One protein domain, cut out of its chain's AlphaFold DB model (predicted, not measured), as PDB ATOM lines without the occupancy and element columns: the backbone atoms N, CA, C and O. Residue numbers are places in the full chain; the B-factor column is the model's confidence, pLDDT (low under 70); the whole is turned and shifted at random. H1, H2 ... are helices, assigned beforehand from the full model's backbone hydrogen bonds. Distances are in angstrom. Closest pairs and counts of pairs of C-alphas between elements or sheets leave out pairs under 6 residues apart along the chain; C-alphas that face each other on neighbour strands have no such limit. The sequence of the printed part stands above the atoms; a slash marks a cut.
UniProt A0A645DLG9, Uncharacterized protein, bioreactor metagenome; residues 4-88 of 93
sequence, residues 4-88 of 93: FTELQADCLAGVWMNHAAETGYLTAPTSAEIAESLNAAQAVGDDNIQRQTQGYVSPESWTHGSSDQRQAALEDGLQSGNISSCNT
ATOM      1  N   PHE A   4     192.221 185.462 109.448       90.12
ATOM      2  CA  PHE A   4     190.839 185.885 109.213       90.12
ATOM      3  C   PHE A   4     190.727 187.247 108.510       90.12
ATOM      4  O   PHE A   4     189.893 187.400 107.626       90.12
ATOM      5  N   THR A   5     191.547 188.235 108.885       90.06
ATOM      6  CA  THR A   5     191.516 189.560 108.245       90.06
ATOM      7  C   THR A   5     191.920 189.488 106.774       90.06
ATOM      8  O   THR A   5     191.297 190.157 105.956       90.06
ATOM      9  N   GLU A   6     192.909 188.661 106.437       87.88
ATOM     10  CA  GLU A   6     193.346 188.468 105.050       87.88
ATOM     11  C   GLU A   6     192.273 187.756 104.220       87.88
ATOM     12  O   GLU A   6     191.880 188.252 103.167       87.88
ATOM     13  N   LEU A   7     191.691 186.674 104.744       89.69
ATOM     14  CA  LEU A   7     190.608 185.965 104.057       89.69
ATOM     15  C   LEU A   7     189.360 186.846 103.891       89.69
ATOM     16  O   LEU A   7     188.717 186.852 102.845       89.69
ATOM     17  N   GLN A   8     189.035 187.657 104.900       93.25
ATOM     18  CA  GLN A   8     187.952 188.630 104.784       93.25
ATOM     19  C   GLN A   8     188.231 189.657 103.678       93.25
ATOM     20  O   GLN A   8     187.308 190.015 102.945       93.25
ATOM     21  N   ALA A   9     189.475 190.123 103.533       91.69
ATOM     22  CA  ALA A   9     189.850 191.040 102.462       91.69
ATOM     23  C   ALA A   9     189.686 190.398 101.075       91.69
ATOM     24  O   ALA A   9     189.139 191.042 100.179       91.69
ATOM     25  N   ASP A  10     190.067 189.128 100.916       90.56
ATOM     26  CA  ASP A  10     189.878 188.381  99.667       90.56
ATOM     27  C   ASP A  10     188.394 188.232  99.309       90.56
ATOM     28  O   ASP A  10     187.995 188.516  98.179       90.56
ATOM     29  N   CYS A  11     187.538 187.892 100.276       93.62
ATOM     30  CA  CYS A  11     186.094 187.840 100.040       93.62
ATOM     31  C   CYS A  11     185.515 189.202  99.643       93.62
ATOM     32  O   CYS A  11     184.745 189.305  98.686       93.62
ATOM     33  N   LEU A  12     185.915 190.281 100.318       95.25
ATOM     34  CA  LEU A  12     185.461 191.629  99.965       95.25
ATOM     35  C   LEU A  12     185.924 192.044  98.562       95.25
ATOM     36  O   LEU A  12     185.171 192.716  97.851       95.25
ATOM     37  N   ALA A  13     187.118 191.621  98.139       92.62
ATOM     38  CA  ALA A  13     187.581 191.813  96.770       92.62
ATOM     39  C   ALA A  13     186.673 191.079  95.770       92.62
ATOM     40  O   ALA A  13     186.273 191.672  94.769       92.62
ATOM     41  N   GLY A  14     186.266 189.844  96.075       92.00
ATOM     42  CA  GLY A  14     185.311 189.081  95.268       92.00
ATOM     43  C   GLY A  14     183.964 189.793  95.132       92.00
ATOM     44  O   GLY A  14     183.465 189.971  94.020       92.00
ATOM     45  N   VAL A  15     183.417 190.300  96.242       95.69
ATOM     46  CA  VAL A  15     182.171 191.087  96.233       95.69
ATOM     47  C   VAL A  15     182.316 192.327  95.352       95.69
ATOM     48  O   VAL A  15     181.441 192.612  94.538       95.69
ATOM     49  N   TRP A  16     183.426 193.059  95.469       95.25
ATOM     50  CA  TRP A  16     183.676 194.209  94.602       95.25
ATOM     51  C   TRP A  16     183.716 193.810  93.121       95.25
ATOM     52  O   TRP A  16     183.082 194.477  92.307       95.25
ATOM     53  N   MET A  17     184.408 192.719  92.771       93.31
ATOM     54  CA  MET A  17     184.498 192.235  91.387       93.31
ATOM     55  C   MET A  17     183.123 191.868  90.820       93.31
ATOM     56  O   MET A  17     182.848 192.186  89.663       93.31
ATOM     57  N   ASN A  18     182.256 191.255  91.630       94.12
ATOM     58  CA  ASN A  18     180.879 190.934  91.259       94.12
ATOM     59  C   ASN A  18     180.104 192.205  90.854       94.12
ATOM     60  O   ASN A  18     179.666 192.327  89.709       94.12
ATOM     61  N   HIS A  19     180.051 193.210  91.735       95.88
ATOM     62  CA  HIS A  19     179.358 194.478  91.459       95.88
ATOM     63  C   HIS A  19     180.006 195.275  90.320       95.88
ATOM     64  O   HIS A  19     179.315 195.908  89.516       95.88
ATOM     65  N   ALA A  20     181.337 195.259  90.218       95.12
ATOM     66  CA  ALA A  20     182.067 195.928  89.143       95.12
ATOM     67  C   ALA A  20     181.752 195.308  87.772       95.12
ATOM     68  O   ALA A  20     181.656 196.035  86.780       95.12
ATOM     69  N   ALA A  21     181.553 193.990  87.718       93.19
ATOM     70  CA  ALA A  21     181.124 193.293  86.513       93.19
ATOM     71  C   ALA A  21     179.681 193.641  86.124       93.19
ATOM     72  O   ALA A  21     179.421 193.960  84.964       93.19
ATOM     73  N   GLU A  22     178.753 193.660  87.086       93.00
ATOM     74  CA  GLU A  22     177.343 194.013  86.842       93.00
ATOM     75  C   GLU A  22     177.167 195.440  86.310       93.00
ATOM     76  O   GLU A  22     176.328 195.710  85.451       93.00
ATOM     77  N   THR A  23     177.983 196.364  86.809       95.06
ATOM     78  CA  THR A  23     177.956 197.782  86.424       95.06
ATOM     79  C   THR A  23     178.762 198.085  85.158       95.06
ATOM     80  O   THR A  23     178.716 199.212  84.662       95.06
ATOM     81  N   GLY A  24     179.490 197.102  84.618       93.12
ATOM     82  CA  GLY A  24     180.340 197.254  83.436       93.12
ATOM     83  C   GLY A  24     181.654 198.005  83.680       93.12
ATOM     84  O   GLY A  24     182.349 198.326  82.716       93.12
ATOM     85  N   TYR A  25     182.019 198.284  84.937       92.75
ATOM     86  CA  TYR A  25     183.338 198.833  85.293       92.75
ATOM     87  C   TYR A  25     184.461 197.810  85.120       92.75
ATOM     88  O   TYR A  25     185.613 198.184  84.900       92.75
ATOM     89  N   LEU A  26     184.126 196.527  85.219       91.00
ATOM     90  CA  LEU A  26     185.022 195.405  85.004       91.00
ATOM     91  C   LEU A  26     184.387 194.468  83.973       91.00
ATOM     92  O   LEU A  26     183.186 194.218  84.004       91.00
ATOM     93  N   THR A  27     185.181 193.923  83.054       89.62
ATOM     94  CA  THR A  27     184.713 192.760  82.290       89.62
ATOM     95  C   THR A  27     184.720 191.571  83.234       89.62
ATOM     96  O   THR A  27     185.762 191.294  83.823       89.62
ATOM     97  N   ALA A  28     183.574 190.905  83.399       83.88
ATOM     98  CA  ALA A  28     183.462 189.748  84.280       83.88
ATOM     99  C   ALA A  28     184.599 188.755  83.980       83.88
ATOM    100  O   ALA A  28     184.683 188.280  82.841       83.88
ATOM    101  N   PRO A  29     185.485 188.473  84.951       80.19
ATOM    102  CA  PRO A  29     186.594 187.570  84.715       80.19
ATOM    103  C   PRO A  29     186.056 186.159  84.500       80.19
ATOM    104  O   PRO A  29     185.102 185.712  85.144       80.19
ATOM    105  N   THR A  30     186.678 185.439  83.582       85.00
ATOM    106  CA  THR A  30     186.416 184.017  83.391       85.00
ATOM    107  C   THR A  30     186.907 183.221  84.600       85.00
ATOM    108  O   THR A  30     187.829 183.629  85.307       85.00
ATOM    109  N   SER A  31     186.351 182.026  84.814       75.62
ATOM    110  CA  SER A  31     186.837 181.099  85.849       75.62
ATOM    111  C   SER A  31     188.335 180.799  85.715       75.62
ATOM    112  O   SER A  31     189.009 180.591  86.719       75.62
ATOM    113  N   ALA A  32     188.867 180.818  84.487       78.88
ATOM    114  CA  ALA A  32     190.292 180.645  84.228       78.88
ATOM    115  C   ALA A  32     191.124 181.841  84.720       78.88
ATOM    116  O   ALA A  32     192.135 181.633  85.378       78.88
ATOM    117  N   GLU A  33     190.683 183.077  84.465       82.19
ATOM    118  CA  GLU A  33     191.366 184.291  84.940       82.19
ATOM    119  C   GLU A  33     191.304 184.428  86.467       82.19
ATOM    120  O   GLU A  33     192.267 184.869  87.089       82.19
ATOM    121  N   ILE A  34     190.199 184.001  87.088       78.06
ATOM    122  CA  ILE A  34     190.078 183.937  88.551       78.06
ATOM    123  C   ILE A  34     191.089 182.931  89.109       78.06
ATOM    124  O   ILE A  34     191.872 183.282  89.989       78.06
ATOM    125  N   ALA A  35     191.134 181.714  88.562       73.38
ATOM    126  CA  ALA A  35     192.086 180.690  88.983       73.38
ATOM    127  C   ALA A  35     193.550 181.100  88.730       73.38
ATOM    128  O   ALA A  35     194.430 180.765  89.520       73.38
ATOM    129  N   GLU A  36     193.839 181.829  87.652       75.88
ATOM    130  CA  GLU A  36     195.180 182.338  87.348       75.88
ATOM    131  C   GLU A  36     195.600 183.458  88.310       75.88
ATOM    132  O   GLU A  36     196.700 183.417  88.862       75.88
ATOM    133  N   SER A  37     194.706 184.413  88.584       70.75
ATOM    134  CA  SER A  37     194.925 185.467  89.585       70.75
ATOM    135  C   SER A  37     195.152 184.874  90.974       70.75
ATOM    136  O   SER A  37     196.065 185.275  91.695       70.75
ATOM    137  N   LEU A  38     194.377 183.846  91.319       70.88
ATOM    138  CA  LEU A  38     194.551 183.109  92.558       70.88
ATOM    139  C   LEU A  38     195.878 182.370  92.590       70.88
ATOM    140  O   LEU A  38     196.573 182.516  93.579       70.88
ATOM    141  N   ASN A  39     196.299 181.680  91.525       69.94
ATOM    142  CA  ASN A  39     197.641 181.083  91.433       69.94
ATOM    143  C   ASN A  39     198.762 182.114  91.632       69.94
ATOM    144  O   ASN A  39     199.742 181.843  92.328       69.94
ATOM    145  N   ALA A  40     198.619 183.315  91.070       69.00
ATOM    146  CA  ALA A  40     199.560 184.402  91.324       69.00
ATOM    147  C   ALA A  40     199.533 184.834  92.802       69.00
ATOM    148  O   ALA A  40     200.582 185.080  93.396       69.00
ATOM    149  N   ALA A  41     198.354 184.858  93.424       65.06
ATOM    150  CA  ALA A  41     198.180 185.114  94.848       65.06
ATOM    151  C   ALA A  41     198.669 183.945  95.737       65.06
ATOM    152  O   ALA A  41     199.118 184.186  96.855       65.06
ATOM    153  N   GLN A  42     198.683 182.700  95.245       65.69
ATOM    154  CA  GLN A  42     199.280 181.547  95.931       65.69
ATOM    155  C   GLN A  42     200.789 181.721  96.084       65.69
ATOM    156  O   GLN A  42     201.374 181.181  97.016       65.69
ATOM    157  N   ALA A  43     201.449 182.496  95.215       65.81
ATOM    158  CA  ALA A  43     202.866 182.820  95.393       65.81
ATOM    159  C   ALA A  43     203.135 183.597  96.696       65.81
ATOM    160  O   ALA A  43     204.261 183.571  97.189       65.81
ATOM    161  N   VAL A  44     202.113 184.256  97.262       67.19
ATOM    162  CA  VAL A  44     202.185 184.931  98.568       67.19
ATOM    163  C   VAL A  44     201.477 184.167  99.697       67.19
ATOM    164  O   VAL A  44     201.465 184.650 100.825       67.19
ATOM    165  N   GLY A  45     200.905 182.987  99.428       72.38
ATOM    166  CA  GLY A  45     200.334 182.117 100.460       72.38
ATOM    167  C   GLY A  45     201.421 181.568 101.386       72.38
ATOM    168  O   GLY A  45     202.505 181.189 100.924       72.38
ATOM    169  N   ASP A  46     201.154 181.514 102.694       80.19
ATOM    170  CA  ASP A  46     202.172 181.094 103.667       80.19
ATOM    171  C   ASP A  46     202.588 179.634 103.456       80.19
ATOM    172  O   ASP A  46     203.741 179.281 103.688       80.19
ATOM    173  N   ASP A  47     201.685 178.787 102.965       83.06
ATOM    174  CA  ASP A  47     201.965 177.392 102.631       83.06
ATOM    175  C   ASP A  47     202.979 177.268 101.483       83.06
ATOM    176  O   ASP A  47     203.912 176.458 101.542       83.06
ATOM    177  N   ASN A  48     202.855 178.112 100.463       82.25
ATOM    178  CA  ASN A  48     203.759 178.128  99.324       82.25
ATOM    179  C   ASN A  48     205.112 178.741  99.704       82.25
ATOM    180  O   ASN A  48     206.159 178.145  99.436       82.25
ATOM    181  N   ILE A  49     205.103 179.871 100.423       81.81
ATOM    182  CA  ILE A  49     206.317 180.514 100.947       81.81
ATOM    183  C   ILE A  49     207.088 179.540 101.838       81.81
ATOM    184  O   ILE A  49     208.295 179.363 101.669       81.81
ATOM    185  N   GLN A  50     206.418 178.868 102.772       86.81
ATOM    186  CA  GLN A  50     207.060 177.915 103.673       86.81
ATOM    187  C   GLN A  50     207.599 176.697 102.924       86.81
ATOM    188  O   GLN A  50     208.749 176.301 103.125       86.81
ATOM    189  N   ARG A  51     206.831 176.131 101.991       86.75
ATOM    190  CA  ARG A  51     207.313 175.014 101.169       86.75
ATOM    191  C   ARG A  51     208.568 175.394 100.377       86.75
ATOM    192  O   ARG A  51     209.485 174.581 100.300       86.75
ATOM    193  N   GLN A  52     208.650 176.616  99.852       85.44
ATOM    194  CA  GLN A  52     209.820 177.104  99.111       85.44
ATOM    195  C   GLN A  52     211.019 177.448 100.011       85.44
ATOM    196  O   GLN A  52     212.159 177.219  99.616       85.44
ATOM    197  N   THR A  53     210.783 177.999 101.203       86.19
ATOM    198  CA  THR A  53     211.848 178.522 102.079       86.19
ATOM    199  C   THR A  53     212.409 177.493 103.059       86.19
ATOM    200  O   THR A  53     213.613 177.489 103.306       86.19
ATOM    201  N   GLN A  54     211.567 176.613 103.608       89.12
ATOM    202  CA  GLN A  54     211.940 175.638 104.646       89.12
ATOM    203  C   GLN A  54     211.629 174.178 104.267       89.12
ATOM    204  O   GLN A  54     212.079 173.263 104.952       89.12
ATOM    205  N   GLY A  55     210.892 173.935 103.175       87.94
ATOM    206  CA  GLY A  55     210.613 172.588 102.655       87.94
ATOM    207  C   GLY A  55     209.426 171.865 103.302       87.94
ATOM    208  O   GLY A  55     209.082 170.762 102.880       87.94
ATOM    209  N   TYR A  56     208.774 172.471 104.294       85.62
ATOM    210  CA  TYR A  56     207.572 171.948 104.948       85.62
ATOM    211  C   TYR A  56     206.622 173.085 105.338       85.62
ATOM    212  O   TYR A  56     207.029 174.240 105.429       85.62
ATOM    213  N   VAL A  57     205.356 172.751 105.579       87.06
ATOM    214  CA  VAL A  57     204.294 173.705 105.927       87.06
ATOM    215  C   VAL A  57     203.934 173.553 107.406       87.06
ATOM    216  O   VAL A  57     203.791 172.432 107.890       87.06
ATOM    217  N   SER A  58     203.813 174.670 108.124       87.75
ATOM    218  CA  SER A  58     203.480 174.739 109.551       87.75
ATOM    219  C   SER A  58     202.422 175.823 109.815       87.75
ATOM    220  O   SER A  58     202.779 177.002 109.953       87.75
ATOM    221  N   PRO A  59     201.136 175.438 109.948       82.88
ATOM    222  CA  PRO A  59     200.012 176.373 110.066       82.88
ATOM    223  C   PRO A  59     200.064 177.331 111.257       82.88
ATOM    224  O   PRO A  59     199.563 178.447 111.179       82.88
ATOM    225  N   GLU A  60     200.725 176.943 112.350       79.69
ATOM    226  CA  GLU A  60     200.797 177.753 113.579       79.69
ATOM    227  C   GLU A  60     201.499 179.112 113.403       79.69
ATOM    228  O   GLU A  60     201.410 179.976 114.270       79.69
ATOM    229  N   SER A  61     202.202 179.304 112.285       79.81
ATOM    230  CA  SER A  61     202.966 180.520 111.981       79.81
ATOM    231  C   SER A  61     202.367 181.356 110.848       79.81
ATOM    232  O   SER A  61     202.989 182.324 110.412       79.81
ATOM    233  N   TRP A  62     201.180 180.989 110.358       85.81
ATOM    234  CA  TRP A  62     200.541 181.693 109.255       85.81
ATOM    235  C   TRP A  62     200.048 183.082 109.661       85.81
ATOM    236  O   TRP A  62     199.495 183.308 110.738       85.81
ATOM    237  N   THR A  63     200.239 184.018 108.745       79.81
ATOM    238  CA  THR A  63     199.810 185.413 108.824       79.81
ATOM    239  C   THR A  63     198.858 185.806 107.692       79.81
ATOM    240  O   THR A  63     198.091 186.748 107.884       79.81
ATOM    241  N   HIS A  64     198.851 185.055 106.587       81.25
ATOM    242  CA  HIS A  64     198.035 185.256 105.385       81.25
ATOM    243  C   HIS A  64     197.076 184.092 105.090       81.25
ATOM    244  O   HIS A  64     196.149 184.253 104.303       81.25
ATOM    245  N   GLY A  65     197.261 182.941 105.745       85.12
ATOM    246  CA  GLY A  65     196.487 181.727 105.474       85.12
ATOM    247  C   GLY A  65     197.069 180.922 104.317       85.12
ATOM    248  O   GLY A  65     198.087 181.301 103.724       85.12
ATOM    249  N   SER A  66     196.440 179.790 104.011       86.94
ATOM    250  CA  SER A  66     196.844 178.989 102.863       86.94
ATOM    251  C   SER A  66     196.286 179.532 101.558       86.94
ATOM    252  O   SER A  66     195.266 180.223 101.503       86.94
ATOM    253  N   SER A  67     196.974 179.172 100.484       83.56
ATOM    254  CA  SER A  67     196.556 179.380  99.104       83.56
ATOM    255  C   SER A  67     195.089 178.989  98.843       83.56
ATOM    256  O   SER A  67     194.347 179.773  98.246       83.56
ATOM    257  N   ASP A  68     194.653 177.835  99.353       84.88
ATOM    258  CA  ASP A  68     193.295 177.310  99.151       84.88
ATOM    259  C   ASP A  68     192.243 178.113  99.929       84.88
ATOM    260  O   ASP A  68     191.176 178.429  99.398       84.88
ATOM    261  N   GLN A  69     192.555 178.522 101.163       88.62
ATOM    262  CA  GLN A  69     191.660 179.368 101.960       88.62
ATOM    263  C   GLN A  69     191.395 180.709 101.273       88.62
ATOM    264  O   GLN A  69     190.254 181.174 101.217       88.62
ATOM    265  N   ARG A  70     192.448 181.323 100.725       88.88
ATOM    266  CA  ARG A  70     192.359 182.598 100.005       88.88
ATOM    267  C   ARG A  70     191.530 182.479  98.726       88.88
ATOM    268  O   ARG A  70     190.711 183.351  98.439       88.88
ATOM    269  N   GLN A  71     191.685 181.369  97.999       86.12
ATOM    270  CA  GLN A  71     190.841 181.037  96.850       86.12
ATOM    271  C   GLN A  71     189.368 180.907  97.241       86.12
ATOM    272  O   GLN A  71     188.522 181.579  96.649       86.12
ATOM    273  N   ALA A  72     189.066 180.098  98.255       89.06
ATOM    274  CA  ALA A  72     187.696 179.891  98.713       89.06
ATOM    275  C   ALA A  72     187.034 181.206  99.162       89.06
ATOM    276  O   ALA A  72     185.855 181.433  98.885       89.06
ATOM    277  N   ALA A  73     187.795 182.092  99.811       91.06
ATOM    278  CA  ALA A  73     187.310 183.400 100.228       91.06
ATOM    279  C   ALA A  73     186.950 184.308  99.050       91.06
ATOM    280  O   ALA A  73     185.841 184.845  99.010       91.06
ATOM    281  N   LEU A  74     187.848 184.441  98.068       90.06
ATOM    282  CA  LEU A  74     187.595 185.240  96.868       90.06
ATOM    283  C   LEU A  74     186.377 184.721  96.090       90.06
ATOM    284  O   LEU A  74     185.536 185.510  95.654       90.06
ATOM    285  N   GLU A  75     186.278 183.401  95.921       89.38
ATOM    286  CA  GLU A  75     185.180 182.760  95.197       89.38
ATOM    287  C   GLU A  75     183.825 182.971  95.881       89.38
ATOM    288  O   GLU A  75     182.854 183.278  95.189       89.38
ATOM    289  N   ASP A  76     183.755 182.873  97.213       92.19
ATOM    290  CA  ASP A  76     182.523 183.138  97.967       92.19
ATOM    291  C   ASP A  76     182.014 184.565  97.726       92.19
ATOM    292  O   ASP A  76     180.857 184.766  97.350       92.19
ATOM    293  N   GLY A  77     182.890 185.564  97.858       93.38
ATOM    294  CA  GLY A  77     182.522 186.957  97.611       93.38
ATOM    295  C   GLY A  77     182.089 187.214  96.167       93.38
ATOM    296  O   GLY A  77     181.100 187.909  95.922       93.38
ATOM    297  N   LEU A  78     182.805 186.629  95.205       91.88
ATOM    298  CA  LEU A  78     182.515 186.785  93.781       91.88
ATOM    299  C   LEU A  78     181.176 186.155  93.380       91.88
ATOM    300  O   LEU A  78     180.466 186.709  92.540       91.88
ATOM    301  N   GLN A  79     180.824 185.010  93.963       91.12
ATOM    302  CA  GLN A  79     179.565 184.319  93.682       91.12
ATOM    303  C   GLN A  79     178.384 184.947  94.424       91.12
ATOM    304  O   GLN A  79     177.291 185.040  93.867       91.12
ATOM    305  N   SER A  80     178.586 185.370  95.675       94.44
ATOM    306  CA  SER A  80     177.508 185.890  96.515       94.44
ATOM    307  C   SER A  80     177.154 187.344  96.197       94.44
ATOM    308  O   SER A  80     175.992 187.727  96.341       94.44
ATOM    309  N   GLY A  81     178.148 188.168  95.837       94.69
ATOM    310  CA  GLY A  81     177.999 189.624  95.744       94.69
ATOM    311  C   GLY A  81     177.586 190.282  97.070       94.69
ATOM    312  O   GLY A  81     177.174 191.444  97.086       94.69
ATOM    313  N   ASN A  82     177.662 189.565  98.196       95.56
ATOM    314  CA  ASN A  82     177.102 189.985  99.473       95.56
ATOM    315  C   ASN A  82     178.180 190.079 100.558       95.56
ATOM    316  O   ASN A  82     178.687 189.075 101.047       95.56
ATOM    317  N   ILE A  83     178.426 191.302 101.034       95.19
ATOM    318  CA  ILE A  83     179.386 191.608 102.108       95.19
ATOM    319  C   ILE A  83     179.144 190.775 103.380       95.19
ATOM    320  O   ILE A  83     180.089 190.498 104.120       95.19
ATOM    321  N   SER A  84     177.906 190.353 103.667       94.12
ATOM    322  CA  SER A  84     177.639 189.552 104.864       94.12
ATOM    323  C   SER A  84     178.270 188.159 104.820       94.12
ATOM    324  O   SER A  84     178.515 187.614 105.896       94.12
ATOM    325  N   SER A  85     178.544 187.587 103.636       91.94
ATOM    326  CA  SER A  85     179.202 186.273 103.526       91.94
ATOM    327  C   SER A  85     180.657 186.325 104.018       91.94
ATOM    328  O   SER A  85     181.140 185.380 104.639       91.94
ATOM    329  N   CYS A  86     181.296 187.497 103.914       94.19
ATOM    330  CA  CYS A  86     182.684 187.723 104.318       94.19
ATOM    331  C   CYS A  86     182.927 187.800 105.840       94.19
ATOM    332  O   CYS A  86     184.044 188.070 106.284       94.19
ATOM    333  N   ASN A  87     181.894 187.604 106.665       89.75
ATOM    334  CA  ASN A  87     182.015 187.593 108.129       89.75
ATOM    335  C   ASN A  87     182.036 186.179 108.723       89.75
ATOM    336  O   ASN A  87     182.134 186.028 109.942       89.75
ATOM    337  N   THR A  88     181.916 185.147 107.888       74.06
ATOM    338  CA  THR A  88     181.824 183.756 108.335       74.06
ATOM    339  C   THR A  88     183.191 183.066 108.256       74.06
ATOM    340  O   THR A  88     183.837 183.151 107.218       74.06
TER     341      THR A  88
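This is residues 4 to 88 of the 93 residues of an uncharacterized protein of bioreactor metagenome (UniProt A0A645DLG9). H1 and H4, the two longest helices, pack at a slant to make the core, with H2 on the first part of H4 and the short H5 folded back onto both H1 and H4. H3 and the loop of residues 54 to 66 make one end of the long axis. The printed part has 85 residues, with five named helices, H1 to H5 in order, and no named strand: all helix. It is compact, with a radius of gyration of the C-alphas of 13.8 A, and flat, spanning 44 by 26 by 14 A.

Start with H1, residues 4 to 22; H2, residues 31 to 42, is apart from it. H3, residues 46 to 53, follows, then the hub H4, residues 67 to 80. H4 touches H1 at a steep tilt of 39 degrees, the same way; their closest C-alphas, of Gly 14 and Leu 78, are 3.9 A apart. With residues 67 to 71 alone H4 touches H2, closest at the C-alphas of Gln 42 and Ser 67, 4.7 A. H3 and H4 form a helical hairpin but only just touch, with 3 pairs of C-alphas within 8 A, Asp 47 and Ser 67 closest at 6.8 A. H5, residues 83 to 87, touches H1, closest at the C-alphas of Gln 8 and Cys 86, 5.4 A. In H1 to H4 every O i to N i+4 pair is within hydrogen-bond range; H5 has 0 of 1, but 2 of 2 O i to N i+3 pairs.

Find C-alpha 4 at (190.839, 185.885, 109.213); H1 runs 27.4 A from there to C-alpha 22. H2 measures 16.0 A, H3 10.1 A and H4 20.3 A. H5 runs 7.7 A to C-alpha 87 at (182.015, 187.593, 108.129).

Look for the farthest C-alphas at Thr 23 and Gln 54, 44.5 A apart. The printed part has no cut, and its long link joins H3 to H4. Residues 39 to 44 have pLDDT under 70.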